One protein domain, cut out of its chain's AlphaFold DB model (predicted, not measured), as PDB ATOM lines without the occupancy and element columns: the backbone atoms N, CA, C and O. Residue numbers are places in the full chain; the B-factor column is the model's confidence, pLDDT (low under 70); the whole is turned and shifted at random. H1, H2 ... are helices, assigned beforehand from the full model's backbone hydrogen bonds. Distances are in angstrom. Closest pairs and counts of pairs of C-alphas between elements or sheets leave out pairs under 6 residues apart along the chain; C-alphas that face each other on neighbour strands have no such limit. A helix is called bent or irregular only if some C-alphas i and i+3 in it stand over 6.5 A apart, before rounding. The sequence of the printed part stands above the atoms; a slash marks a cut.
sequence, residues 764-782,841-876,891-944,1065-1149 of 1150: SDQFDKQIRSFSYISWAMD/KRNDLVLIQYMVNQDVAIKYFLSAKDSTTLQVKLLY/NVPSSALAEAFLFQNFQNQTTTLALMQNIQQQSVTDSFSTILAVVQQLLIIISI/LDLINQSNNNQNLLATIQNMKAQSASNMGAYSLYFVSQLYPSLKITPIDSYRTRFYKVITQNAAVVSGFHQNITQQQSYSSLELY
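Overview. This is residues 764 to 782, 841 to 876, 891 to 944 and 1065 to 1149 of the 1150 residues of the protein "Transmembrane protein, putative" of Tetrahymena thermophila (strain SB210) (UniProt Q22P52). The long helix arm H3b runs side by side with H4 in opposite directions, and H1 packs on both of them, to make a loose up-and-down bundle of three, in which each runs against the one before it in the chain. H4 folds back into H5, which packs along it as the second half of a long helical hairpin, while H2 starts at the side of H3b and slants away from it, with residues 863 to 868 sticking out beyond. The printed part has 194 residues with five named helices, in the order H1, H2, H3, H4, H5, and no named strand; 162 residues are in helices, and the class is all helix. The whole is loose, with a radius of gyration of the C-alphas of 21.9 A, and flat, spanning 76 by 52 by 23 A.

Along the chain. The longest helix by residues is H3, residues 895 to 944, which by its hydrogen bonds was assigned as one helix but is bent: the C-alphas of Gln 904 and Gln 907 are 6.9 A apart. Its arm H3a, residues 895 to 904, is 13.8 A long, and its arm H3b, residues 907 to 944, is 55.1 A long, ending at C-alpha 944 at (27.517, 16.950, 15.814). H4, residues 1065 to 1103, is 56.5 A long and begins at C-alpha 1065 at (16.539, 4.153, 2.332). H5, residues 1112 to 1147, is 52.9 A long; it is neither bent nor irregular, but only just, with C-alphas 1124 and 1127 at 6.2 A. H1, residues 764 to 782, begins at C-alpha 764 at (4.803, 12.130, 9.800) and is irregular, with C-alphas 777 and 780 at 7.1 A. H2 holds residues 846 to 863 and is 25.7 A long.

Arrangement. H3 and H4 are the hubs, touching 3 helices each. H3b touches H4 with residues 917 to 932 alone, at a shallow tilt of 1 degree, opposite ways; the closest C-alphas are those of Phe 928 and Ile 1068, 6.3 A apart. H1 touches H3b at a shallow tilt of 17 degrees, opposite ways, with the C-alphas of Ala 780 and Leu 913 closest at 5.0 A. With residues 774 to 782 alone H1 also touches H4, the same way at a shallow tilt of 17 degrees; the closest C-alphas are those of Met 781 and Ala 1086, 5.7 A apart. H4 and H5 form a helical hairpin with 35 pairs of C-alphas within 8 A, opposite ways at a shallow tilt of 24 degrees, and the C-alphas of Tyr 1098 and Tyr 1115 are the closest at 5.2 A. H5 and H3b are apart. H2 touches H3b with residues 846 to 847 alone, at a steep tilt of 55 degrees, and the C-alphas of Val 846 and Ser 923 are the closest at 6.3 A. H1 and H2 are only just apart, 8.4 A at the closest. H3a touches no helix and stands at a steep tilt of 46 degrees to H3b. Every O i to N i+4 pair is within hydrogen-bond range in H2, H3a, H3b and H4, against 10 of 15 in H1 and 28 of 32 in H5.

Size, cuts and confidence. The C-alphas farthest apart are those of Ile 944 and Ser 1106, at 78.0 A. Three cuts leave out residues 783 to 840, 877 to 890 and 945 to 1064, with C-alpha gaps of 21.3 A, 22.9 A and 21.6 A. The link from H4 to H5, printed whole, is short. Residues 864 to 876 hold no named element. Residues 936 to 944, which belong to H3, and 1144 to 1149, of which 1144 to 1147 belong to H5, stand free. The mean pLDDT of the printed part is 80.4, and 33 residues are under 70, among them residues 854 to 873, 891 to 895 and 1146 to 1149.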
ATOM      1  N   SER A 764       6.137  12.738   9.751       89.06
ATOM      2  CA  SER A 764       4.803  12.130   9.800       89.06
ATOM      3  C   SER A 764       3.828  12.791   8.820       89.06
ATOM      4  O   SER A 764       3.111  12.076   8.127       89.06
ATOM      5  N   ASP A 765       3.811  14.125   8.720       87.62
ATOM      6  CA  ASP A 765       2.988  14.853   7.739       87.62
ATOM      7  C   ASP A 765       3.469  14.626   6.292       87.62
ATOM      8  O   ASP A 765       2.650  14.481   5.382       87.62
ATOM      9  N   GLN A 766       4.784  14.508   6.065       86.81
ATOM     10  CA  GLN A 766       5.335  14.143   4.754       86.81
ATOM     11  C   GLN A 766       4.922  12.722   4.327       86.81
ATOM     12  O   GLN A 766       4.456  12.545   3.200       86.81
ATOM     13  N   PHE A 767       4.998  11.725   5.216       85.81
ATOM     14  CA  PHE A 767       4.510  10.367   4.936       85.81
ATOM     15  C   PHE A 767       2.989  10.333   4.697       85.81
ATOM     16  O   PHE A 767       2.534   9.681   3.757       85.81
ATOM     17  N   ASP A 768       2.194  11.082   5.467       87.19
ATOM     18  CA  ASP A 768       0.738  11.184   5.272       87.19
ATOM     19  C   ASP A 768       0.379  11.780   3.896       87.19
ATOM     20  O   ASP A 768      -0.533  11.303   3.208       87.19
ATOM     21  N   LYS A 769       1.125  12.804   3.458       84.75
ATOM     22  CA  LYS A 769       1.023  13.382   2.110       84.75
ATOM     23  C   LYS A 769       1.413  12.372   1.035       84.75
ATOM     24  O   LYS A 769       0.715  12.268   0.029       84.75
ATOM     25  N   GLN A 770       2.463  11.584   1.248       85.12
ATOM     26  CA  GLN A 770       2.879  10.544   0.305       85.12
ATOM     27  C   GLN A 770       1.881   9.401   0.166       85.12
ATOM     28  O   GLN A 770       1.605   8.998  -0.959       85.12
ATOM     29  N   ILE A 771       1.316   8.891   1.264       87.62
ATOM     30  CA  ILE A 771       0.320   7.808   1.230       87.62
ATOM     31  C   ILE A 771      -0.898   8.243   0.400       87.62
ATOM     32  O   ILE A 771      -1.378   7.498  -0.459       87.62
ATOM     33  N   ARG A 772      -1.345   9.495   0.578       85.19
ATOM     34  CA  ARG A 772      -2.378  10.116  -0.266       85.19
ATOM     35  C   ARG A 772      -1.905  10.229  -1.713       85.19
ATOM     36  O   ARG A 772      -2.586   9.733  -2.610       85.19
ATOM     37  N   SER A 773      -0.732  10.812  -1.953       86.06
ATOM     38  CA  SER A 773      -0.192  11.004  -3.301       86.06
ATOM     39  C   SER A 773       0.001   9.698  -4.080       86.06
ATOM     40  O   SER A 773      -0.305   9.659  -5.272       86.06
ATOM     41  N   PHE A 774       0.413   8.613  -3.423       88.25
ATOM     42  CA  PHE A 774       0.525   7.275  -4.002       88.25
ATOM     43  C   PHE A 774      -0.838   6.757  -4.485       88.25
ATOM     44  O   PHE A 774      -0.947   6.222  -5.587       88.25
ATOM     45  N   SER A 775      -1.909   6.986  -3.713       88.31
ATOM     46  CA  SER A 775      -3.267   6.573  -4.097       88.31
ATOM     47  C   SER A 775      -3.794   7.278  -5.360       88.31
ATOM     48  O   SER A 775      -4.571   6.690  -6.114       88.31
ATOM     49  N   TYR A 776      -3.313   8.491  -5.664       89.19
ATOM     50  CA  TYR A 776      -3.657   9.204  -6.899       89.19
ATOM     51  C   TYR A 776      -2.900   8.696  -8.142       89.19
ATOM     52  O   TYR A 776      -3.326   9.004  -9.255       89.19
ATOM     53  N   ILE A 777      -1.852   7.863  -8.013       89.44
ATOM     54  CA  ILE A 777      -1.091   7.326  -9.165       89.44
ATOM     55  C   ILE A 777      -1.985   6.508 -10.116       89.44
ATOM     56  O   ILE A 777      -1.749   6.501 -11.328       89.44
ATOM     57  N   SER A 778      -3.034   5.839  -9.616       91.94
ATOM     58  CA  SER A 778      -3.983   5.130 -10.491       91.94
ATOM     59  C   SER A 778      -5.039   6.043 -11.118       91.94
ATOM     60  O   SER A 778      -5.561   5.705 -12.178       91.94
ATOM     61  N   TRP A 779      -5.349   7.192 -10.501       91.88
ATOM     62  CA  TRP A 779      -6.555   7.980 -10.788       91.88
ATOM     63  C   TRP A 779      -6.679   8.360 -12.267       91.88
ATOM     64  O   TRP A 779      -7.727   8.130 -12.874       91.88
ATOM     65  N   ALA A 780      -5.604   8.873 -12.873       89.44
ATOM     66  CA  ALA A 780      -5.638   9.346 -14.256       89.44
ATOM     67  C   ALA A 780      -5.785   8.190 -15.265       89.44
ATOM     68  O   ALA A 780      -6.468   8.317 -16.285       89.44
ATOM     69  N   MET A 781      -5.217   7.024 -14.948       92.31
ATOM     70  CA  MET A 781      -5.369   5.816 -15.760       92.31
ATOM     71  C   MET A 781      -6.722   5.131 -15.540       92.31
ATOM     72  O   MET A 781      -7.306   4.638 -16.501       92.31
ATOM     73  N   ASP A 782      -7.289   5.166 -14.333       91.00
ATOM     74  CA  ASP A 782      -8.670   4.738 -14.073       91.00
ATOM     75  C   ASP A 782      -9.687   5.627 -14.804       91.00
ATOM     76  O   ASP A 782     -10.651   5.117 -15.387       91.00
ATOM     77  N   LYS A 841      -9.679  19.802  -0.962       73.88
ATOM     78  CA  LYS A 841      -9.242  21.148  -0.533       73.88
ATOM     79  C   LYS A 841      -7.738  21.259  -0.228       73.88
ATOM     80  O   LYS A 841      -7.316  22.220   0.417       73.88
ATOM     81  N   ARG A 842      -6.940  20.262  -0.618       68.38
ATOM     82  CA  ARG A 842      -5.519  20.130  -0.270       68.38
ATOM     83  C   ARG A 842      -4.607  20.730  -1.336       68.38
ATOM     84  O   ARG A 842      -4.094  20.044  -2.218       68.38
ATOM     85  N   ASN A 843      -4.347  22.029  -1.192       67.44
ATOM     86  CA  ASN A 843      -3.365  22.769  -1.996       67.44
ATOM     87  C   ASN A 843      -1.912  22.266  -1.809       67.44
ATOM     88  O   ASN A 843      -1.009  22.770  -2.468       67.44
ATOM     89  N   ASP A 844      -1.663  21.311  -0.910       71.81
ATOM     90  CA  ASP A 844      -0.383  20.633  -0.678       71.81
ATOM     91  C   ASP A 844      -0.103  19.458  -1.637       71.81
ATOM     92  O   ASP A 844       1.027  18.975  -1.681       71.81
ATOM     93  N   LEU A 845      -1.082  19.006  -2.433       77.81
ATOM     94  CA  LEU A 845      -0.878  17.949  -3.435       77.81
ATOM     95  C   LEU A 845      -0.473  18.540  -4.795       77.81
ATOM     96  O   LEU A 845      -1.200  19.356  -5.361       77.81
ATOM     97  N   VAL A 846       0.647  18.087  -5.373       80.50
ATOM     98  CA  VAL A 846       1.213  18.642  -6.625       80.50
ATOM     99  C   VAL A 846       0.249  18.545  -7.815       80.50
ATOM    100  O   VAL A 846       0.146  19.491  -8.592       80.50
ATOM    101  N   LEU A 847      -0.531  17.464  -7.937       79.50
ATOM    102  CA  LEU A 847      -1.588  17.348  -8.955       79.50
ATOM    103  C   LEU A 847      -2.669  18.437  -8.812       79.50
ATOM    104  O   LEU A 847      -3.150  18.967  -9.815       79.50
ATOM    105  N   ILE A 848      -3.012  18.812  -7.576       77.62
ATOM    106  CA  ILE A 848      -3.976  19.881  -7.287       77.62
ATOM    107  C   ILE A 848      -3.338  21.245  -7.547       77.62
ATOM    108  O   ILE A 848      -3.962  22.068  -8.206       77.62
ATOM    109  N   GLN A 849      -2.082  21.471  -7.150       78.94
ATOM    110  CA  GLN A 849      -1.341  22.691  -7.500       78.94
ATOM    111  C   GLN A 849      -1.250  22.886  -9.019       78.94
ATOM    112  O   GLN A 849      -1.533  23.971  -9.518       78.94
ATOM    113  N   TYR A 850      -0.940  21.828  -9.773       79.50
ATOM    114  CA  TYR A 850      -0.934  21.853 -11.234       79.50
ATOM    115  C   TYR A 850      -2.310  22.250 -11.792       79.50
ATOM    116  O   TYR A 850      -2.399  23.158 -12.617       79.50
ATOM    117  N   MET A 851      -3.398  21.650 -11.297       71.12
ATOM    118  CA  MET A 851      -4.762  21.988 -11.727       71.12
ATOM    119  C   MET A 851      -5.215  23.396 -11.294       71.12
ATOM    120  O   MET A 851      -5.904  24.064 -12.064       71.12
ATOM    121  N   VAL A 852      -4.793  23.885 -10.126       69.38
ATOM    122  CA  VAL A 852      -5.058  25.252  -9.643       69.38
ATOM    123  C   VAL A 852      -4.269  26.283 -10.449       69.38
ATOM    124  O   VAL A 852      -4.833  27.300 -10.839       69.38
ATOM    125  N   ASN A 853      -3.012  26.011 -10.803       71.31
ATOM    126  CA  ASN A 853      -2.224  26.880 -11.681       71.31
ATOM    127  C   ASN A 853      -2.867  26.986 -13.078       71.31
ATOM    128  O   ASN A 853      -2.938  28.076 -13.653       71.31
ATOM    129  N   GLN A 854      -3.436  25.886 -13.590       67.12
ATOM    130  CA  GLN A 854      -4.273  25.922 -14.795       67.12
ATOM    131  C   GLN A 854      -5.562  26.748 -14.591       67.12
ATOM    132  O   GLN A 854      -5.936  27.491 -15.494       67.12
ATOM    133  N   ASP A 855      -6.223  26.685 -13.429       63.19
ATOM    134  CA  ASP A 855      -7.427  27.474 -13.091       63.19
ATOM    135  C   ASP A 855      -7.165  28.979 -12.836       63.19
ATOM    136  O   ASP A 855      -8.013  29.829 -13.122       63.19
ATOM    137  N   VAL A 856      -5.964  29.358 -12.398       63.28
ATOM    138  CA  VAL A 856      -5.535  30.768 -12.373       63.28
ATOM    139  C   VAL A 856      -5.354  31.283 -13.806       63.28
ATOM    140  O   VAL A 856      -5.876  32.345 -14.154       63.28
ATOM    141  N   ALA A 857      -4.723  30.494 -14.684       57.31
ATOM    142  CA  ALA A 857      -4.597  30.816 -16.107       57.31
ATOM    143  C   ALA A 857      -5.951  30.774 -16.865       57.31
ATOM    144  O   ALA A 857      -6.143  31.525 -17.819       57.31
ATOM    145  N   ILE A 858      -6.899  29.920 -16.449       54.75
ATOM    146  CA  ILE A 858      -8.355  30.176 -16.349       54.75
ATOM    147  C   ILE A 858      -8.756  31.653 -16.325       54.75
ATOM    148  O   ILE A 858      -8.966  32.308 -17.349       54.75
ATOM    149  N   LYS A 859      -8.883  32.162 -15.101       58.72
ATOM    150  CA  LYS A 859      -9.453  33.477 -14.785       58.72
ATOM    151  C   LYS A 859      -8.686  34.624 -15.443       58.72
ATOM    152  O   LYS A 859      -9.321  35.558 -15.923       58.72
ATOM    153  N   TYR A 860      -7.360  34.522 -15.546       61.94
ATOM    154  CA  TYR A 860      -6.545  35.512 -16.252       61.94
ATOM    155  C   TYR A 860      -6.926  35.612 -17.739       61.94
ATOM    156  O   TYR A 860      -7.283  36.692 -18.207       61.94
ATOM    157  N   PHE A 861      -6.948  34.488 -18.466       56.38
ATOM    158  CA  PHE A 861      -7.288  34.469 -19.894       56.38
ATOM    159  C   PHE A 861      -8.729  34.940 -20.146       56.38
ATOM    160  O   PHE A 861      -8.960  35.746 -21.037       56.38
ATOM    161  N   LEU A 862      -9.691  34.524 -19.312       57.78
ATOM    162  CA  LEU A 862     -11.086  34.984 -19.412       57.78
ATOM    163  C   LEU A 862     -11.279  36.470 -19.052       57.78
ATOM    164  O   LEU A 862     -12.295  37.055 -19.424       57.78
ATOM    165  N   SER A 863     -10.326  37.095 -18.350       61.28
ATOM    166  CA  SER A 863     -10.324  38.545 -18.102       61.28
ATOM    167  C   SER A 863      -9.680  39.360 -19.237       61.28
ATOM    168  O   SER A 863      -9.971  40.547 -19.386       61.28
ATOM    169  N   ALA A 864      -8.851  38.725 -20.075       60.69
ATOM    170  CA  ALA A 864      -8.196  39.332 -21.230       60.69
ATOM    171  C   ALA A 864      -9.111  39.269 -22.469       60.69
ATOM    172  O   ALA A 864      -9.110  38.286 -23.215       60.69
ATOM    173  N   LYS A 865      -9.893  40.339 -22.673       48.81
ATOM    174  CA  LYS A 865     -11.035  40.419 -23.611       48.81
ATOM    175  C   LYS A 865     -10.806  39.914 -25.043       48.81
ATOM    176  O   LYS A 865     -11.760  39.433 -25.646       48.81
ATOM    177  N   ASP A 866      -9.592  40.015 -25.580       49.62
ATOM    178  CA  ASP A 866      -9.335  39.938 -27.027       49.62
ATOM    179  C   ASP A 866      -8.551  38.677 -27.456       49.62
ATOM    180  O   ASP A 866      -7.719  38.718 -28.361       49.62
ATOM    181  N   SER A 867      -8.783  37.536 -26.792       43.66
ATOM    182  CA  SER A 867      -8.010  36.297 -26.986       43.66
ATOM    183  C   SER A 867      -8.833  35.146 -27.604       43.66
ATOM    184  O   SER A 867      -9.421  34.305 -26.928       43.66
ATOM    185  N   THR A 868      -8.858  35.084 -28.941       44.41
ATOM    186  CA  THR A 868      -9.709  34.166 -29.737       44.41
ATOM    187  C   THR A 868      -9.241  32.705 -29.807       44.41
ATOM    188  O   THR A 868      -9.949  31.862 -30.352       44.41
ATOM    189  N   THR A 869      -8.079  32.367 -29.242       44.91
ATOM    190  CA  THR A 869      -7.490  31.013 -29.254       44.91
ATOM    191  C   THR A 869      -7.396  30.424 -27.845       44.91
ATOM    192  O   THR A 869      -6.316  30.157 -27.313       44.91
ATOM    193  N   LEU A 870      -8.554  30.210 -27.216       44.25
ATOM    194  CA  LEU A 870      -8.646  29.627 -25.877       44.25
ATOM    195  C   LEU A 870      -8.205  28.155 -25.896       44.25
ATOM    196  O   LEU A 870      -8.990  27.258 -26.196       44.25
ATOM    197  N   GLN A 871      -6.944  27.898 -25.531       46.56
ATOM    198  CA  GLN A 871      -6.504  26.553 -25.158       46.56
ATOM    199  C   GLN A 871      -7.329  26.098 -23.948       46.56
ATOM    200  O   GLN A 871      -7.219  26.657 -22.852       46.56
ATOM    201  N   VAL A 872      -8.205  25.119 -24.183       51.44
ATOM    202  CA  VAL A 872      -9.146  24.556 -23.210       51.44
ATOM    203  C   VAL A 872      -8.335  23.893 -22.097       51.44
ATOM    204  O   VAL A 872      -7.726  22.845 -22.294       51.44
ATOM    205  N   LYS A 873      -8.246  24.550 -20.935       62.91
ATOM    206  CA  LYS A 873      -7.326  24.120 -19.870       62.91
ATOM    207  C   LYS A 873      -7.877  22.904 -19.127       62.91
ATOM    208  O   LYS A 873      -9.084  22.751 -18.967       62.91
ATOM    209  N   LEU A 874      -6.969  22.056 -18.653       70.00
ATOM    210  CA  LEU A 874      -7.194  20.640 -18.343       70.00
ATOM    211  C   LEU A 874      -8.462  20.290 -17.539       70.00
ATOM    212  O   LEU A 874      -9.191  19.386 -17.933       70.00
ATOM    213  N   LEU A 875      -8.769  20.991 -16.442       67.56
ATOM    214  CA  LEU A 875      -9.997  20.720 -15.677       67.56
ATOM    215  C   LEU A 875     -11.264  21.010 -16.501       67.56
ATOM    216  O   LEU A 875     -12.208  20.221 -16.488       67.56
ATOM    217  N   TYR A 876     -11.273  22.123 -17.237       70.19
ATOM    218  CA  TYR A 876     -12.379  22.491 -18.115       70.19
ATOM    219  C   TYR A 876     -12.469  21.548 -19.324       70.19
ATOM    220  O   TYR A 876     -13.575  21.177 -19.698       70.19
ATOM    221  N   ASN A 891     -27.842  10.298 -27.732       67.88
ATOM    222  CA  ASN A 891     -28.283  10.299 -29.138       67.88
ATOM    223  C   ASN A 891     -28.983  11.606 -29.602       67.88
ATOM    224  O   ASN A 891     -29.762  11.603 -30.556       67.88
ATOM    225  N   VAL A 892     -28.694  12.741 -28.956       68.31
ATOM    226  CA  VAL A 892     -29.178  14.082 -29.348       68.31
ATOM    227  C   VAL A 892     -28.667  14.408 -30.767       68.31
ATOM    228  O   VAL A 892     -27.577  13.955 -31.106       68.31
ATOM    229  N   PRO A 893     -29.339  15.212 -31.617       52.66
ATOM    230  CA  PRO A 893     -28.788  15.621 -32.923       52.66
ATOM    231  C   PRO A 893     -27.402  16.306 -32.874       52.66
ATOM    232  O   PRO A 893     -26.696  16.329 -33.878       52.66
ATOM    233  N   SER A 894     -26.957  16.808 -31.715       60.75
ATOM    234  CA  SER A 894     -25.581  17.285 -31.493       60.75
ATOM    235  C   SER A 894     -24.538  16.171 -31.289       60.75
ATOM    236  O   SER A 894     -23.342  16.461 -31.303       60.75
ATOM    237  N   SER A 895     -24.953  14.907 -31.143       69.06
ATOM    238  CA  SER A 895     -24.079  13.724 -31.015       69.06
ATOM    239  C   SER A 895     -23.061  13.610 -32.153       69.06
ATOM    240  O   SER A 895     -21.944  13.161 -31.922       69.06
ATOM    241  N   ALA A 896     -23.406  14.109 -33.341       75.75
ATOM    242  CA  ALA A 896     -22.520  14.310 -34.484       75.75
ATOM    243  C   ALA A 896     -21.242  15.108 -34.140       75.75
ATOM    244  O   ALA A 896     -20.119  14.662 -34.390       75.75
ATOM    245  N   LEU A 897     -21.417  16.289 -33.539       77.56
ATOM    246  CA  LEU A 897     -20.324  17.171 -33.122       77.56
ATOM    247  C   LEU A 897     -19.644  16.654 -31.854       77.56
ATOM    248  O   LEU A 897     -18.424  16.759 -31.734       77.56
ATOM    249  N   ALA A 898     -20.413  16.053 -30.941       80.31
ATOM    250  CA  ALA A 898     -19.866  15.414 -29.753       80.31
ATOM    251  C   ALA A 898     -18.923  14.258 -30.130       80.31
ATOM    252  O   ALA A 898     -17.802  14.231 -29.639       80.31
ATOM    253  N   GLU A 899     -19.299  13.360 -31.052       81.50
ATOM    254  CA  GLU A 899     -18.413  12.281 -31.509       81.50
ATOM    255  C   GLU A 899     -17.130  12.839 -32.131       81.50
ATOM    256  O   GLU A 899     -16.041  12.383 -31.784       81.50
ATOM    257  N   ALA A 900     -17.239  13.836 -33.014       80.50
ATOM    258  CA  ALA A 900     -16.075  14.450 -33.645       80.50
ATOM    259  C   ALA A 900     -15.129  15.079 -32.605       80.50
ATOM    260  O   ALA A 900     -13.933  14.782 -32.612       80.50
ATOM    261  N   PHE A 901     -15.660  15.876 -31.669       82.25
ATOM    262  CA  PHE A 901     -14.884  16.489 -30.586       82.25
ATOM    263  C   PHE A 901     -14.203  15.436 -29.703       82.25
ATOM    264  O   PHE A 901     -12.993  15.499 -29.475       82.25
ATOM    265  N   LEU A 902     -14.979  14.456 -29.231       81.62
ATOM    266  CA  LEU A 902     -14.516  13.374 -28.370       81.62
ATOM    267  C   LEU A 902     -13.435  12.534 -29.058       81.62
ATOM    268  O   LEU A 902     -12.393  12.242 -28.472       81.62
ATOM    269  N   PHE A 903     -13.647  12.158 -30.321       79.50
ATOM    270  CA  PHE A 903     -12.682  11.366 -31.069       79.50
ATOM    271  C   PHE A 903     -11.386  12.150 -31.299       79.50
ATOM    272  O   PHE A 903     -10.302  11.628 -31.018       79.50
ATOM    273  N   GLN A 904     -11.470  13.393 -31.778       81.31
ATOM    274  CA  GLN A 904     -10.291  14.222 -32.038       81.31
ATOM    275  C   GLN A 904      -9.483  14.441 -30.748       81.31
ATOM    276  O   GLN A 904      -8.279  14.171 -30.725       81.31
ATOM    277  N   ASN A 905     -10.142  14.804 -29.644       80.56
ATOM    278  CA  ASN A 905      -9.456  15.129 -28.393       80.56
ATOM    279  C   ASN A 905      -9.074  13.928 -27.524       80.56
ATOM    280  O   ASN A 905      -8.154  14.070 -26.722       80.56
ATOM    281  N   PHE A 906      -9.635  12.727 -27.719       81.50
ATOM    282  CA  PHE A 906      -9.247  11.543 -26.934       81.50
ATOM    283  C   PHE A 906      -7.729  11.285 -26.935       81.50
ATOM    284  O   PHE A 906      -7.198  10.851 -25.922       81.50
ATOM    285  N   GLN A 907      -6.985  11.585 -28.015       78.75
ATOM    286  CA  GLN A 907      -5.520  11.412 -27.993       78.75
ATOM    287  C   GLN A 907      -4.870  12.425 -27.041       78.75
ATOM    288  O   GLN A 907      -4.028  12.045 -26.224       78.75
ATOM    289  N   ASN A 908      -5.290  13.687 -27.124       80.94
ATOM    290  CA  ASN A 908      -4.826  14.764 -26.256       80.94
ATOM    291  C   ASN A 908      -5.138  14.399 -24.799       80.94
ATOM    292  O   ASN A 908      -4.220  14.319 -23.993       80.94
ATOM    293  N   GLN A 909      -6.375  13.989 -24.499       82.00
ATOM    294  CA  GLN A 909      -6.773  13.518 -23.169       82.00
ATOM    295  C   GLN A 909      -5.962  12.313 -22.680       82.00
ATOM    296  O   GLN A 909      -5.491  12.327 -21.546       82.00
ATOM    297  N   THR A 910      -5.726  11.284 -23.506       82.06
ATOM    298  CA  THR A 910      -4.860  10.159 -23.097       82.06
ATOM    299  C   THR A 910      -3.424  10.593 -22.815       82.06
ATOM    300  O   THR A 910      -2.784  10.012 -21.943       82.06
ATOM    301  N   THR A 911      -2.938  11.628 -23.507       83.06
ATOM    302  CA  THR A 911      -1.603  12.199 -23.293       83.06
ATOM    303  C   THR A 911      -1.566  13.004 -21.996       83.06
ATOM    304  O   THR A 911      -0.668  12.804 -21.187       83.06
ATOM    305  N   THR A 912      -2.564  13.851 -21.730       83.75
ATOM    306  CA  THR A 912      -2.587  14.668 -20.509       83.75
ATOM    307  C   THR A 912      -2.894  13.846 -19.257       83.75
ATOM    308  O   THR A 912      -2.332  14.122 -18.204       83.75
ATOM    309  N   LEU A 913      -3.696  12.780 -19.357       87.62
ATOM    310  CA  LEU A 913      -3.878  11.812 -18.268       87.62
ATOM    311  C   LEU A 913      -2.599  10.988 -18.008       87.62
ATOM    312  O   LEU A 913      -2.329  10.636 -16.863       87.62
ATOM    313  N   ALA A 914      -1.775  10.723 -19.030       86.56
ATOM    314  CA  ALA A 914      -0.434  10.166 -18.825       86.56
ATOM    315  C   ALA A 914       0.508  11.181 -18.155       86.56
ATOM    316  O   ALA A 914       1.159  10.844 -17.173       86.56
ATOM    317  N   LEU A 915       0.503  12.444 -18.595       86.62
ATOM    318  CA  LEU A 915       1.276  13.516 -17.962       86.62
ATOM    319  C   LEU A 915       0.887  13.715 -16.486       86.62
ATOM    320  O   LEU A 915       1.764  13.860 -15.643       86.62
ATOM    321  N   MET A 916      -0.406  13.651 -16.147       86.62
ATOM    322  CA  MET A 916      -0.883  13.675 -14.757       86.62
ATOM    323  C   MET A 916      -0.354  12.492 -13.935       86.62
ATOM    324  O   MET A 916      -0.014  12.681 -12.769       86.62
ATOM    325  N   GLN A 917      -0.249  11.293 -14.520       91.44
ATOM    326  CA  GLN A 917       0.367  10.145 -13.848       91.44
ATOM    327  C   GLN A 917       1.876  10.363 -13.629       91.44
ATOM    328  O   GLN A 917       2.340  10.166 -12.508       91.44
ATOM    329  N   ASN A 918       2.614  10.839 -14.641       89.94
ATOM    330  CA  ASN A 918       4.046  11.149 -14.525       89.94
ATOM    331  C   ASN A 918       4.306  12.216 -13.445       89.94
ATOM    332  O   ASN A 918       5.134  12.000 -12.563       89.94
ATOM    333  N   ILE A 919       3.558  13.329 -13.459       88.00
ATOM    334  CA  ILE A 919       3.629  14.393 -12.438       88.00
ATOM    335  C   ILE A 919       3.387  13.818 -11.036       88.00
ATOM    336  O   ILE A 919       4.078  14.185 -10.086       88.00
ATOM    337  N   GLN A 920       2.436  12.891 -10.896       89.44
ATOM    338  CA  GLN A 920       2.102  12.304  -9.603       89.44
ATOM    339  C   GLN A 920       3.149  11.291  -9.108       89.44
ATOM    340  O   GLN A 920       3.436  11.260  -7.913       89.44
ATOM    341  N   GLN A 921       3.772  10.509  -9.999       89.88
ATOM    342  CA  GLN A 921       4.934   9.675  -9.655       89.88
ATOM    343  C   GLN A 921       6.142  10.527  -9.247       89.88
ATOM    344  O   GLN A 921       6.788  10.239  -8.237       89.88
ATOM    345  N   GLN A 922       6.421  11.598  -9.996       89.81
ATOM    346  CA  GLN A 922       7.513  12.518  -9.684       89.81
ATOM    347  C   GLN A 922       7.286  13.176  -8.316       89.81
ATOM    348  O   GLN A 922       8.157  13.099  -7.462       89.81
ATOM    349  N   SER A 923       6.075  13.675  -8.038       88.38
ATOM    350  CA  SER A 923       5.704  14.252  -6.737       88.38
ATOM    351  C   SER A 923       5.952  13.312  -5.547       88.38
ATOM    352  O   SER A 923       6.429  13.756  -4.498       88.38
ATOM    353  N   VAL A 924       5.651  12.015  -5.684       89.19
ATOM    354  CA  VAL A 924       5.925  11.028  -4.626       89.19
ATOM    355  C   VAL A 924       7.434  10.791  -4.475       89.19
ATOM    356  O   VAL A 924       7.927  10.756  -3.345       89.19
ATOM    357  N   THR A 925       8.169  10.719  -5.589       89.12
ATOM    358  CA  THR A 925       9.638  10.577  -5.625       89.12
ATOM    359  C   THR A 925      10.348  11.782  -4.988       89.12
ATOM    360  O   THR A 925      11.199  11.608  -4.113       89.12
ATOM    361  N   ASP A 926       9.949  13.006  -5.339       88.50
ATOM    362  CA  ASP A 926      10.472  14.260  -4.782       88.50
ATOM    363  C   ASP A 926      10.227  14.322  -3.267       88.50
ATOM    364  O   ASP A 926      11.124  14.663  -2.488       88.50
ATOM    365  N   SER A 927       9.040  13.894  -2.826       87.62
ATOM    366  CA  SER A 927       8.699  13.789  -1.402       87.62
ATOM    367  C   SER A 927       9.606  12.788  -0.671       87.62
ATOM    368  O   SER A 927      10.030  13.060   0.450       87.62
ATOM    369  N   PHE A 928       9.985  11.672  -1.310       90.19
ATOM    370  CA  PHE A 928      10.931  10.712  -0.724       90.19
ATOM    371  C   PHE A 928      12.351  11.276  -0.654       90.19
ATOM    372  O   PHE A 928      13.036  11.048   0.342       90.19
ATOM    373  N   SER A 929      12.781  12.064  -1.644       88.69
ATOM    374  CA  SER A 929      14.068  12.767  -1.559       88.69
ATOM    375  C   SER A 929      14.079  13.824  -0.443       88.69
ATOM    376  O   SER A 929      15.095  14.000   0.226       88.69
ATOM    377  N   THR A 930      12.928  14.459  -0.179       88.62
ATOM    378  CA  THR A 930      12.747  15.428   0.913       88.62
ATOM    379  C   THR A 930      12.831  14.741   2.278       88.62
ATOM    380  O   THR A 930      13.610  15.167   3.130       88.62
ATOM    381  N   ILE A 931      12.115  13.625   2.462       88.75
ATOM    382  CA  ILE A 931      12.194  12.777   3.666       88.75
ATOM    383  C   ILE A 931      13.632  12.307   3.913       88.75
ATOM    384  O   ILE A 931      14.137  12.407   5.031       88.75
ATOM    385  N   LEU A 932      14.323  11.843   2.866       90.69
ATOM    386  CA  LEU A 932      15.714  11.409   2.967       90.69
ATOM    387  C   LEU A 932      16.641  12.554   3.396       90.69
ATOM    388  O   LEU A 932      17.490  12.351   4.263       90.69
ATOM    389  N   ALA A 933      16.461  13.755   2.840       90.56
ATOM    390  CA  ALA A 933      17.231  14.936   3.222       90.56
ATOM    391  C   ALA A 933      16.998  15.329   4.692       90.56
ATOM    392  O   ALA A 933      17.966  15.605   5.400       90.56
ATOM    393  N   VAL A 934      15.753  15.287   5.184       87.56
ATOM    394  CA  VAL A 934      15.422  15.541   6.601       87.56
ATOM    395  C   VAL A 934      16.074  14.496   7.517       87.56
ATOM    396  O   VAL A 934      16.734  14.855   8.493       87.56
ATOM    397  N   VAL A 935      15.991  13.202   7.181       88.31
ATOM    398  CA  VAL A 935      16.629  12.128   7.968       88.31
ATOM    399  C   VAL A 935      18.162  12.247   7.964       88.31
ATOM    400  O   VAL A 935      18.796  12.042   9.002       88.31
ATOM    401  N   GLN A 936      18.774  12.645   6.843       90.62
ATOM    402  CA  GLN A 936      20.213  12.929   6.764       90.62
ATOM    403  C   GLN A 936      20.616  14.154   7.603       90.62
ATOM    404  O   GLN A 936      21.614  14.095   8.324       90.62
ATOM    405  N   GLN A 937      19.838  15.241   7.567       88.19
ATOM    406  CA  GLN A 937      20.072  16.426   8.401       88.19
ATOM    407  C   GLN A 937      19.974  16.085   9.894       88.19
ATOM    408  O   GLN A 937      20.865  16.451  10.663       88.19
ATOM    409  N   LEU A 938      18.966  15.309  10.302       86.06
ATOM    410  CA  LEU A 938      18.807  14.835  11.679       86.06
ATOM    411  C   LEU A 938      19.979  13.938  12.126       86.06
ATOM    412  O   LEU A 938      20.501  14.126  13.227       86.06
ATOM    413  N   LEU A 939      20.465  13.029  11.269       88.94
ATOM    414  CA  LEU A 939      21.678  12.239  11.533       88.94
ATOM    415  C   LEU A 939      22.911  13.138  11.742       88.94
ATOM    416  O   LEU A 939      23.671  12.921  12.690       88.94
ATOM    417  N   ILE A 940      23.105  14.156  10.898       89.44
ATOM    418  CA  ILE A 940      24.216  15.115  11.011       89.44
ATOM    419  C   ILE A 940      24.113  15.918  12.316       89.44
ATOM    420  O   ILE A 940      25.090  15.997  13.063       89.44
ATOM    421  N   ILE A 941      22.935  16.457  12.640       86.38
ATOM    422  CA  ILE A 941      22.691  17.248  13.856       86.38
ATOM    423  C   ILE A 941      22.944  16.411  15.118       86.38
ATOM    424  O   ILE A 941      23.705  16.837  15.992       86.38
ATOM    425  N   ILE A 942      22.385  15.197  15.203       85.69
ATOM    426  CA  ILE A 942      22.608  14.291  16.342       85.69
ATOM    427  C   ILE A 942      24.095  13.934  16.464       85.69
ATOM    428  O   ILE A 942      24.635  13.959  17.574       85.69
ATOM    429  N   SER A 943      24.780  13.669  15.347       85.81
ATOM    430  CA  SER A 943      26.214  13.349  15.336       85.81
ATOM    431  C   SER A 943      27.075  14.512  15.841       85.81
ATOM    432  O   SER A 943      27.957  14.305  16.678       85.81
ATOM    433  N   ILE A 944      26.794  15.742  15.395       87.75
ATOM    434  CA  ILE A 944      27.517  16.950  15.814       87.75
ATOM    435  C   ILE A 944      27.298  17.224  17.306       87.75
ATOM    436  O   ILE A 944      28.277  17.370  18.041       87.75
ATOM    437  N   LEU A1065      16.023   4.433   3.676       90.81
ATOM    438  CA  LEU A1065      16.539   4.153   2.332       90.81
ATOM    439  C   LEU A1065      15.897   2.907   1.715       90.81
ATOM    440  O   LEU A1065      15.521   2.940   0.544       90.81
ATOM    441  N   ASP A1066      15.737   1.833   2.488       91.00
ATOM    442  CA  ASP A1066      15.085   0.623   1.989       91.00
ATOM    443  C   ASP A1066      13.597   0.863   1.694       91.00
ATOM    444  O   ASP A1066      13.136   0.592   0.587       91.00
ATOM    445  N   LEU A1067      12.868   1.509   2.611       88.25
ATOM    446  CA  LEU A1067      11.466   1.888   2.408       88.25
ATOM    447  C   LEU A1067      11.280   2.795   1.177       88.25
ATOM    448  O   LEU A1067      10.311   2.623   0.436       88.25
ATOM    449  N   ILE A1068      12.212   3.718   0.910       88.81
ATOM    450  CA  ILE A1068      12.237   4.526  -0.323       88.81
ATOM    451  C   ILE A1068      12.398   3.633  -1.559       88.81
ATOM    452  O   ILE A1068      11.642   3.782  -2.518       88.81
ATOM    453  N   ASN A1069      13.345   2.691  -1.547       89.38
ATOM    454  CA  ASN A1069      13.592   1.790  -2.674       89.38
ATOM    455  C   ASN A1069      12.381   0.883  -2.947       89.38
ATOM    456  O   ASN A1069      11.886   0.845  -4.076       89.38
ATOM    457  N   GLN A1070      11.849   0.222  -1.913       87.75
ATOM    458  CA  GLN A1070      10.627  -0.581  -1.997       87.75
ATOM    459  C   GLN A1070       9.450   0.253  -2.523       87.75
ATOM    460  O   GLN A1070       8.742  -0.164  -3.441       87.75
ATOM    461  N   SER A1071       9.266   1.467  -1.996       88.56
ATOM    462  CA  SER A1071       8.207   2.378  -2.432       88.56
ATOM    463  C   SER A1071       8.351   2.778  -3.900       88.56
ATOM    464  O   SER A1071       7.375   2.707  -4.642       88.56
ATOM    465  N   ASN A1072       9.545   3.156  -4.359       89.19
ATOM    466  CA  ASN A1072       9.787   3.547  -5.751       89.19
ATOM    467  C   ASN A1072       9.558   2.368  -6.715       89.19
ATOM    468  O   ASN A1072       8.911   2.527  -7.753       89.19
ATOM    469  N   ASN A1073       9.988   1.160  -6.341       88.50
ATOM    470  CA  ASN A1073       9.697  -0.066  -7.089       88.50
ATOM    471  C   ASN A1073       8.181  -0.349  -7.159       88.50
ATOM    472  O   ASN A1073       7.661  -0.726  -8.215       88.50
ATOM    473  N   ASN A1074       7.449  -0.113  -6.066       89.38
ATOM    474  CA  ASN A1074       5.997  -0.296  -5.997       89.38
ATOM    475  C   ASN A1074       5.217   0.786  -6.763       89.38
ATOM    476  O   ASN A1074       4.229   0.461  -7.423       89.38
ATOM    477  N   GLN A1075       5.676   2.042  -6.756       90.44
ATOM    478  CA  GLN A1075       5.145   3.125  -7.594       90.44
ATOM    479  C   GLN A1075       5.295   2.782  -9.080       90.44
ATOM    480  O   GLN A1075       4.319   2.852  -9.827       90.44
ATOM    481  N   ASN A1076       6.492   2.360  -9.498       89.50
ATOM    482  CA  ASN A1076       6.778   1.994 -10.884       89.50
ATOM    483  C   ASN A1076       5.952   0.782 -11.331       89.50
ATOM    484  O   ASN A1076       5.360   0.808 -12.413       89.50
ATOM    485  N   LEU A1077       5.832  -0.252 -10.489       89.25
ATOM    486  CA  LEU A1077       4.978  -1.409 -10.762       89.25
ATOM    487  C   LEU A1077       3.498  -1.005 -10.887       89.25
ATOM    488  O   LEU A1077       2.857  -1.347 -11.882       89.25
ATOM    489  N   LEU A1078       2.964  -0.237  -9.928       91.62
ATOM    490  CA  LEU A1078       1.578   0.239  -9.940       91.62
ATOM    491  C   LEU A1078       1.284   1.089 -11.181       91.62
ATOM    492  O   LEU A1078       0.313   0.822 -11.891       91.62
ATOM    493  N   ALA A1079       2.123   2.082 -11.473       89.25
ATOM    494  CA  ALA A1079       1.964   2.937 -12.642       89.25
ATOM    495  C   ALA A1079       1.992   2.124 -13.943       89.25
ATOM    496  O   ALA A1079       1.133   2.312 -14.803       89.25
ATOM    497  N   THR A1080       2.901   1.150 -14.052       88.06
ATOM    498  CA  THR A1080       3.015   0.292 -15.241       88.06
ATOM    499  C   THR A1080       1.808  -0.632 -15.407       88.06
ATOM    500  O   THR A1080       1.286  -0.743 -16.515       88.06
ATOM    501  N   ILE A1081       1.291  -1.230 -14.325       91.38
ATOM    502  CA  ILE A1081       0.041  -2.012 -14.340       91.38
ATOM    503  C   ILE A1081      -1.131  -1.147 -14.820       91.38
ATOM    504  O   ILE A1081      -1.911  -1.564 -15.678       91.38
ATOM    505  N   GLN A1082      -1.261   0.073 -14.293       92.06
ATOM    506  CA  GLN A1082      -2.370   0.963 -14.640       92.06
ATOM    507  C   GLN A1082      -2.236   1.516 -16.069       92.06
ATOM    508  O   GLN A1082      -3.240   1.595 -16.779       92.06
ATOM    509  N   ASN A1083      -1.020   1.806 -16.541       89.00
ATOM    510  CA  ASN A1083      -0.761   2.173 -17.934       89.00
ATOM    511  C   ASN A1083      -1.036   0.991 -18.883       89.00
ATOM    512  O   ASN A1083      -1.719   1.171 -19.884       89.00
ATOM    513  N   MET A1084      -0.631  -0.240 -18.546       90.31
ATOM    514  CA  MET A1084      -0.960  -1.445 -19.326       90.31
ATOM    515  C   MET A1084      -2.476  -1.672 -19.419       90.31
ATOM    516  O   MET A1084      -3.007  -1.905 -20.505       90.31
ATOM    517  N   LYS A1085      -3.197  -1.537 -18.302       92.56
ATOM    518  CA  LYS A1085      -4.665  -1.597 -18.230       92.56
ATOM    519  C   LYS A1085      -5.326  -0.507 -19.088       92.56
ATOM    520  O   LYS A1085      -6.265  -0.796 -19.833       92.56
ATOM    521  N   ALA A1086      -4.825   0.726 -19.033       89.69
ATOM    522  CA  ALA A1086      -5.330   1.852 -19.817       89.69
ATOM    523  C   ALA A1086      -4.982   1.765 -21.310       89.69
ATOM    524  O   ALA A1086      -5.797   2.145 -22.152       89.69
ATOM    525  N   GLN A1087      -3.815   1.221 -21.655       89.12
ATOM    526  CA  GLN A1087      -3.411   0.934 -23.026       89.12
ATOM    527  C   GLN A1087      -4.245  -0.215 -23.600       89.12
ATOM    528  O   GLN A1087      -4.775  -0.087 -24.698       89.12
ATOM    529  N   SER A1088      -4.457  -1.299 -22.849       89.19
ATOM    530  CA  SER A1088      -5.347  -2.401 -23.242       89.19
ATOM    531  C   SER A1088      -6.771  -1.898 -23.519       89.19
ATOM    532  O   SER A1088      -7.303  -2.122 -24.606       89.19
ATOM    533  N   ALA A1089      -7.334  -1.074 -22.625       90.00
ATOM    534  CA  ALA A1089      -8.601  -0.391 -22.885       90.00
ATOM    535  C   ALA A1089      -8.539   0.482 -24.158       90.00
ATOM    536  O   ALA A1089      -9.420   0.373 -25.009       90.00
ATOM    537  N   SER A1090      -7.475   1.281 -24.334       88.12
ATOM    538  CA  SER A1090      -7.245   2.128 -25.525       88.12
ATOM    539  C   SER A1090      -7.233   1.329 -26.831       88.12
ATOM    540  O   SER A1090      -7.786   1.799 -27.824       88.12
ATOM    541  N   ASN A1091      -6.674   0.114 -26.833       87.12
ATOM    542  CA  ASN A1091      -6.731  -0.798 -27.977       87.12
ATOM    543  C   ASN A1091      -8.163  -1.240 -28.276       87.12
ATOM    544  O   ASN A1091      -8.593  -1.141 -29.420       87.12
ATOM    545  N   MET A1092      -8.917  -1.687 -27.265       88.38
ATOM    546  CA  MET A1092     -10.305  -2.130 -27.451       88.38
ATOM    547  C   MET A1092     -11.196  -0.990 -27.967       88.38
ATOM    548  O   MET A1092     -11.993  -1.191 -28.882       88.38
ATOM    549  N   GLY A1093     -11.020   0.229 -27.445       87.81
ATOM    550  CA  GLY A1093     -11.674   1.434 -27.959       87.81
ATOM    551  C   GLY A1093     -11.297   1.726 -29.412       87.81
ATOM    552  O   GLY A1093     -12.178   1.772 -30.267       87.81
ATOM    553  N   ALA A1094     -10.004   1.849 -29.721       85.69
ATOM    554  CA  ALA A1094      -9.532   2.131 -31.079       85.69
ATOM    555  C   ALA A1094      -9.956   1.058 -32.100       85.69
ATOM    556  O   ALA A1094     -10.375   1.405 -33.204       85.69
ATOM    557  N   TYR A1095      -9.912  -0.224 -31.721       87.69
ATOM    558  CA  TYR A1095     -10.392  -1.340 -32.534       87.69
ATOM    559  C   TYR A1095     -11.904  -1.262 -32.772       87.69
ATOM    560  O   TYR A1095     -12.328  -1.338 -33.919       87.69
ATOM    561  N   SER A1096     -12.716  -1.040 -31.729       87.06
ATOM    562  CA  SER A1096     -14.175  -0.906 -31.878       87.06
ATOM    563  C   SER A1096     -14.569   0.263 -32.791       87.06
ATOM    564  O   SER A1096     -15.432   0.103 -33.649       87.06
ATOM    565  N   LEU A1097     -13.887   1.406 -32.672       84.50
ATOM    566  CA  LEU A1097     -14.110   2.587 -33.507       84.50
ATOM    567  C   LEU A1097     -13.716   2.325 -34.969       84.50
ATOM    568  O   LEU A1097     -14.496   2.617 -35.873       84.50
ATOM    569  N   TYR A1098     -12.549   1.715 -35.202       87.88
ATOM    570  CA  TYR A1098     -12.115   1.315 -36.541       87.88
ATOM    571  C   TYR A1098     -13.078   0.297 -37.171       87.88
ATOM    572  O   TYR A1098     -13.531   0.504 -38.294       87.88
ATOM    573  N   PHE A1099     -13.468  -0.744 -36.432       87.62
ATOM    574  CA  PHE A1099     -14.398  -1.780 -36.882       87.62
ATOM    575  C   PHE A1099     -15.786  -1.216 -37.228       87.62
ATOM    576  O   PHE A1099     -16.305  -1.509 -38.303       87.62
ATOM    577  N   VAL A1100     -16.356  -0.335 -36.392       86.25
ATOM    578  CA  VAL A1100     -17.606   0.378 -36.725       86.25
ATOM    579  C   VAL A1100     -17.435   1.236 -37.980       86.25
ATOM    580  O   VAL A1100     -18.303   1.195 -38.844       86.25
ATOM    581  N   SER A1101     -16.331   1.980 -38.120       85.44
ATOM    582  CA  SER A1101     -16.101   2.834 -39.298       85.44
ATOM    583  C   SER A1101     -15.900   2.051 -40.605       85.44
ATOM    584  O   SER A1101     -16.257   2.551 -41.667       85.44
ATOM    585  N   GLN A1102     -15.376   0.821 -40.530       87.50
ATOM    586  CA  GLN A1102     -15.220  -0.097 -41.668       87.50
ATOM    587  C   GLN A1102     -16.545  -0.729 -42.095       87.50
ATOM    588  O   GLN A1102     -16.824  -0.801 -43.287       87.50
ATOM    589  N   LEU A1103     -17.377  -1.160 -41.142       85.88
ATOM    590  CA  LEU A1103     -18.699  -1.702 -41.463       85.88
ATOM    591  C   LEU A1103     -19.681  -0.609 -41.912       85.88
ATOM    592  O   LEU A1103     -20.467  -0.830 -42.831       85.88
ATOM    593  N   TYR A1104     -19.648   0.556 -41.259       83.00
ATOM    594  CA  TYR A1104     -20.681   1.591 -41.356       83.00
ATOM    595  C   TYR A1104     -20.083   2.997 -41.553       83.00
ATOM    596  O   TYR A1104     -20.274   3.873 -40.705       83.00
ATOM    597  N   PRO A1105     -19.388   3.258 -42.680       82.75
ATOM    598  CA  PRO A1105     -18.793   4.566 -42.957       82.75
ATOM    599  C   PRO A1105     -19.833   5.697 -43.015       82.75
ATOM    600  O   PRO A1105     -19.530   6.824 -42.646       82.75
ATOM    601  N   SER A1106     -21.081   5.405 -43.397       80.88
ATOM    602  CA  SER A1106     -22.195   6.369 -43.402       80.88
ATOM    603  C   SER A1106     -22.681   6.790 -42.009       80.88
ATOM    604  O   SER A1106     -23.358   7.809 -41.894       80.88
ATOM    605  N   LEU A1107     -22.338   6.048 -40.949       72.75
ATOM    606  CA  LEU A1107     -22.662   6.402 -39.561       72.75
ATOM    607  C   LEU A1107     -21.557   7.234 -38.886       72.75
ATOM    608  O   LEU A1107     -21.654   7.502 -37.687       72.75
ATOM    609  N   LYS A1108     -20.492   7.613 -39.612       75.31
ATOM    610  CA  LYS A1108     -19.298   8.257 -39.049       75.31
ATOM    611  C   LYS A1108     -18.886   9.501 -39.831       75.31
ATOM    612  O   LYS A1108     -18.625   9.459 -41.023       75.31
ATOM    613  N   ILE A1109     -18.791  10.619 -39.112       74.31
ATOM    614  CA  ILE A1109     -18.418  11.937 -39.660       74.31
ATOM    615  C   ILE A1109     -16.895  12.084 -39.788       74.31
ATOM    616  O   ILE A1109     -16.399  12.851 -40.610       74.31
ATOM    617  N   THR A1110     -16.134  11.346 -38.978       76.44
ATOM    618  CA  THR A1110     -14.671  11.333 -39.067       76.44
ATOM    619  C   THR A1110     -14.220  10.397 -40.200       76.44
ATOM    620  O   THR A1110     -14.736   9.282 -40.286       76.44
ATOM    621  N   PRO A1111     -13.245  10.780 -41.049       82.00
ATOM    622  CA  PRO A1111     -12.732   9.912 -42.108       82.00
ATOM    623  C   PRO A1111     -12.134   8.594 -41.600       82.00
ATOM    624  O   PRO A1111     -11.461   8.538 -40.567       82.00
ATOM    625  N   ILE A1112     -12.313   7.530 -42.386       84.12
ATOM    626  CA  ILE A1112     -11.885   6.169 -42.037       84.12
ATOM    627  C   ILE A1112     -10.370   6.049 -41.794       84.12
ATOM    628  O   ILE A1112      -9.929   5.341 -40.886       84.12
ATOM    629  N   ASP A1113      -9.561   6.820 -42.524       85.19
ATOM    630  CA  ASP A1113      -8.108   6.843 -42.354       85.19
ATOM    631  C   ASP A1113      -7.655   7.506 -41.044       85.19
ATOM    632  O   ASP A1113      -6.582   7.179 -40.533       85.19
ATOM    633  N   SER A1114      -8.474   8.363 -40.427       79.38
ATOM    634  CA  SER A1114      -8.200   8.890 -39.084       79.38
ATOM    635  C   SER A1114      -8.357   7.801 -38.015       79.38
ATOM    636  O   SER A1114      -7.522   7.698 -37.111       79.38
ATOM    637  N   TYR A1115      -9.366   6.930 -38.147       80.12
ATOM    638  CA  TYR A1115      -9.504   5.729 -37.315       80.12
ATOM    639  C   TYR A1115      -8.354   4.742 -37.564       80.12
ATOM    640  O   TYR A1115      -7.733   4.271 -36.611       80.12
ATOM    641  N   ARG A1116      -8.006   4.492 -38.836       83.62
ATOM    642  CA  ARG A1116      -6.894   3.617 -39.244       83.62
ATOM    643  C   ARG A1116      -5.554   4.073 -38.661       83.62
ATOM    644  O   ARG A1116      -4.861   3.289 -38.017       83.62
ATOM    645  N   THR A1117      -5.203   5.345 -38.844       82.81
ATOM    646  CA  THR A1117      -3.942   5.933 -38.360       82.81
ATOM    647  C   THR A1117      -3.839   5.839 -36.837       82.81
ATOM    648  O   THR A1117      -2.792   5.466 -36.303       82.81
ATOM    649  N   ARG A1118      -4.946   6.095 -36.121       76.44
ATOM    650  CA  ARG A1118      -5.015   5.911 -34.667       76.44
ATOM    651  C   ARG A1118      -4.805   4.452 -34.261       76.44
ATOM    652  O   ARG A1118      -4.042   4.204 -33.333       76.44
ATOM    653  N   PHE A1119      -5.459   3.506 -34.932       81.94
ATOM    654  CA  PHE A1119      -5.352   2.076 -34.632       81.94
ATOM    655  C   PHE A1119      -3.895   1.589 -34.704       81.94
ATOM    656  O   PHE A1119      -3.402   1.017 -33.733       81.94
ATOM    657  N   TYR A1120      -3.164   1.933 -35.772       83.19
ATOM    658  CA  TYR A1120      -1.725   1.643 -35.861       83.19
ATOM    659  C   TYR A1120      -0.917   2.308 -34.737       83.19
ATOM    660  O   TYR A1120      -0.082   1.645 -34.125       83.19
ATOM    661  N   LYS A1121      -1.181   3.582 -34.416       81.06
ATOM    662  CA  LYS A1121      -0.453   4.315 -33.363       81.06
ATOM    663  C   LYS A1121      -0.652   3.730 -31.960       81.06
ATOM    664  O   LYS A1121       0.289   3.706 -31.173       81.06
ATOM    665  N   VAL A1122      -1.855   3.250 -31.636       77.69
ATOM    666  CA  VAL A1122      -2.122   2.587 -30.346       77.69
ATOM    667  C   VAL A1122      -1.487   1.189 -30.317       77.69
ATOM    668  O   VAL A1122      -0.952   0.791 -29.284       77.69
ATOM    669  N   ILE A1123      -1.442   0.480 -31.452       78.56
ATOM    670  CA  ILE A1123      -0.764  -0.820 -31.561       78.56
ATOM    671  C   ILE A1123       0.756  -0.709 -31.396       78.56
ATOM    672  O   ILE A1123       1.331  -1.491 -30.640       78.56
ATOM    673  N   THR A1124       1.428   0.250 -32.042       82.94
ATOM    674  CA  THR A1124       2.896   0.381 -31.937       82.94
ATOM    675  C   THR A1124       3.356   0.716 -30.515       82.94
ATOM    676  O   THR A1124       4.412   0.255 -30.084       82.94
ATOM    677  N   GLN A1125       2.533   1.430 -29.744       84.75
ATOM    678  CA  GLN A1125       2.763   1.690 -28.319       84.75
ATOM    679  C   GLN A1125       2.704   0.424 -27.441       84.75
ATOM    680  O   GLN A1125       3.331   0.393 -26.382       84.75
ATOM    681  N   ASN A1126       1.991  -0.632 -27.855       85.00
ATOM    682  CA  ASN A1126       1.814  -1.834 -27.029       85.00
ATOM    683  C   ASN A1126       3.128  -2.558 -26.757       85.00
ATOM    684  O   ASN A1126       3.333  -3.020 -25.639       85.00
ATOM    685  N   ALA A1127       4.021  -2.634 -27.749       83.81
ATOM    686  CA  ALA A1127       5.315  -3.290 -27.591       83.81
ATOM    687  C   ALA A1127       6.129  -2.648 -26.454       83.81
ATOM    688  O   ALA A1127       6.624  -3.359 -25.585       83.81
ATOM    689  N   ALA A1128       6.172  -1.310 -26.406       86.56
ATOM    690  CA  ALA A1128       6.877  -0.554 -25.370       86.56
ATOM    691  C   ALA A1128       6.227  -0.683 -23.978       86.56
ATOM    692  O   ALA A1128       6.926  -0.797 -22.971       86.56
ATOM    693  N   VAL A1129       4.890  -0.696 -23.904       85.19
ATOM    694  CA  VAL A1129       4.165  -0.866 -22.631       85.19
ATOM    695  C   VAL A1129       4.325  -2.290 -22.083       85.19
ATOM    696  O   VAL A1129       4.541  -2.464 -20.886       85.19
ATOM    697  N   VAL A1130       4.290  -3.310 -22.947       85.88
ATOM    698  CA  VAL A1130       4.512  -4.713 -22.562       85.88
ATOM    699  C   VAL A1130       5.972  -4.964 -22.175       85.88
ATOM    700  O   VAL A1130       6.212  -5.634 -21.172       85.88
ATOM    701  N   SER A1131       6.953  -4.395 -22.889       85.81
ATOM    702  CA  SER A1131       8.366  -4.528 -22.509       85.81
ATOM    703  C   SER A1131       8.672  -3.841 -21.176       85.81
ATOM    704  O   SER A1131       9.366  -4.423 -20.348       85.81
ATOM    705  N   GLY A1132       8.105  -2.653 -20.927       85.44
ATOM    706  CA  GLY A1132       8.224  -1.969 -19.635       85.44
ATOM    707  C   GLY A1132       7.581  -2.753 -18.485       85.44
ATOM    708  O   GLY A1132       8.158  -2.860 -17.407       85.44
ATOM    709  N   PHE A1133       6.421  -3.375 -18.724       87.94
ATOM    710  CA  PHE A1133       5.771  -4.253 -17.747       87.94
ATOM    711  C   PHE A1133       6.606  -5.497 -17.427       87.94
ATOM    712  O   PHE A1133       6.797  -5.817 -16.255       87.94
ATOM    713  N   HIS A1134       7.159  -6.157 -18.450       87.94
ATOM    714  CA  HIS A1134       8.047  -7.301 -18.261       87.94
ATOM    715  C   HIS A1134       9.310  -6.911 -17.477       87.94
ATOM    716  O   HIS A1134       9.605  -7.539 -16.464       87.94
ATOM    717  N   GLN A1135       9.986  -5.825 -17.869       88.00
ATOM    718  CA  GLN A1135      11.171  -5.308 -17.177       88.00
ATOM    719  C   GLN A1135      10.896  -5.017 -15.693       88.00
ATOM    720  O   GLN A1135      11.668  -5.442 -14.833       88.00
ATOM    721  N   ASN A1136       9.787  -4.341 -15.380       85.44
ATOM    722  CA  ASN A1136       9.450  -3.976 -14.003       85.44
ATOM    723  C   ASN A1136       9.042  -5.197 -13.155       85.44
ATOM    724  O   ASN A1136       9.339  -5.232 -11.962       85.44
ATOM    725  N   ILE A1137       8.452  -6.241 -13.758       85.50
ATOM    726  CA  ILE A1137       8.263  -7.544 -13.094       85.50
ATOM    727  C   ILE A1137       9.608  -8.221 -12.822       85.50
ATOM    728  O   ILE A1137       9.835  -8.663 -11.699       85.50
ATOM    729  N   THR A1138      10.513  -8.293 -13.801       85.31
ATOM    730  CA  THR A1138      11.825  -8.937 -13.622       85.31
ATOM    731  C   THR A1138      12.658  -8.237 -12.545       85.31
ATOM    732  O   THR A1138      13.296  -8.903 -11.731       85.31
ATOM    733  N   GLN A1139      12.595  -6.905 -12.462       84.38
ATOM    734  CA  GLN A1139      13.208  -6.141 -11.371       84.38
ATOM    735  C   GLN A1139      12.592  -6.502 -10.007       84.38
ATOM    736  O   GLN A1139      13.329  -6.868  -9.094       84.38
ATOM    737  N   GLN A1140      11.263  -6.502  -9.870       83.56
ATOM    738  CA  GLN A1140      10.570  -6.897  -8.629       83.56
ATOM    739  C   GLN A1140      10.851  -8.360  -8.214       83.56
ATOM    740  O   GLN A1140      10.999  -8.665  -7.028       83.56
ATOM    741  N   GLN A1141      11.009  -9.266  -9.182       84.44
ATOM    742  CA  GLN A1141      11.450 -10.643  -8.933       84.44
ATOM    743  C   GLN A1141      12.889 -10.694  -8.407       84.44
ATOM    744  O   GLN A1141      13.169 -11.466  -7.493       84.44
ATOM    745  N   SER A1142      13.790  -9.841  -8.911       82.12
ATOM    746  CA  SER A1142      15.165  -9.783  -8.401       82.12
ATOM    747  C   SER A1142      15.230  -9.298  -6.945       82.12
ATOM    748  O   SER A1142      15.899  -9.939  -6.137       82.12
ATOM    749  N   TYR A1143      14.458  -8.268  -6.568       77.56
ATOM    750  CA  TYR A1143      14.389  -7.790  -5.179       77.56
ATOM    751  C   TYR A1143      13.811  -8.842  -4.224       77.56
ATOM    752  O   TYR A1143      14.462  -9.191  -3.244       77.56
ATOM    753  N   SER A1144      12.650  -9.422  -4.544       74.50
ATOM    754  CA  SER A1144      12.027 -10.456  -3.695       74.50
ATOM    755  C   SER A1144      12.856 -11.745  -3.589       74.50
ATOM    756  O   SER A1144      12.781 -12.439  -2.578       74.50
ATOM    757  N   SER A1145      13.696 -12.061  -4.584       73.44
ATOM    758  CA  SER A1145      14.669 -13.161  -4.484       73.44
ATOM    759  C   SER A1145      15.886 -12.845  -3.603       73.44
ATOM    760  O   SER A1145      16.465 -13.767  -3.034       73.44
ATOM    761  N   LEU A1146      16.258 -11.567  -3.458       58.75
ATOM    762  CA  LEU A1146      17.320 -11.117  -2.552       58.75
ATOM    763  C   LEU A1146      16.818 -11.066  -1.100       58.75
ATOM    764  O   LEU A1146      17.509 -11.513  -0.193       58.75
ATOM    765  N   GLU A1147      15.591 -10.583  -0.894       53.97
ATOM    766  CA  GLU A1147      14.909 -10.507   0.408       53.97
ATOM    767  C   GLU A1147      14.567 -11.897   0.990       53.97
ATOM    768  O   GLU A1147      14.425 -12.047   2.197       53.97
ATOM    769  N   LEU A1148      14.501 -12.936   0.147       52.56
ATOM    770  CA  LEU A1148      14.409 -14.349   0.552       52.56
ATOM    771  C   LEU A1148      15.771 -15.024   0.820       52.56
ATOM    772  O   LEU A1148      15.799 -16.208   1.161       52.56
ATOM    773  N   TYR A1149      16.885 -14.313   0.623       45.84
ATOM    774  CA  TYR A1149      18.255 -14.826   0.773       45.84
ATOM    775  C   TYR A1149      19.038 -14.142   1.916       45.84
ATOM    776  O   TYR A1149      20.093 -14.639   2.318       45.84
TER     777      TYR A1149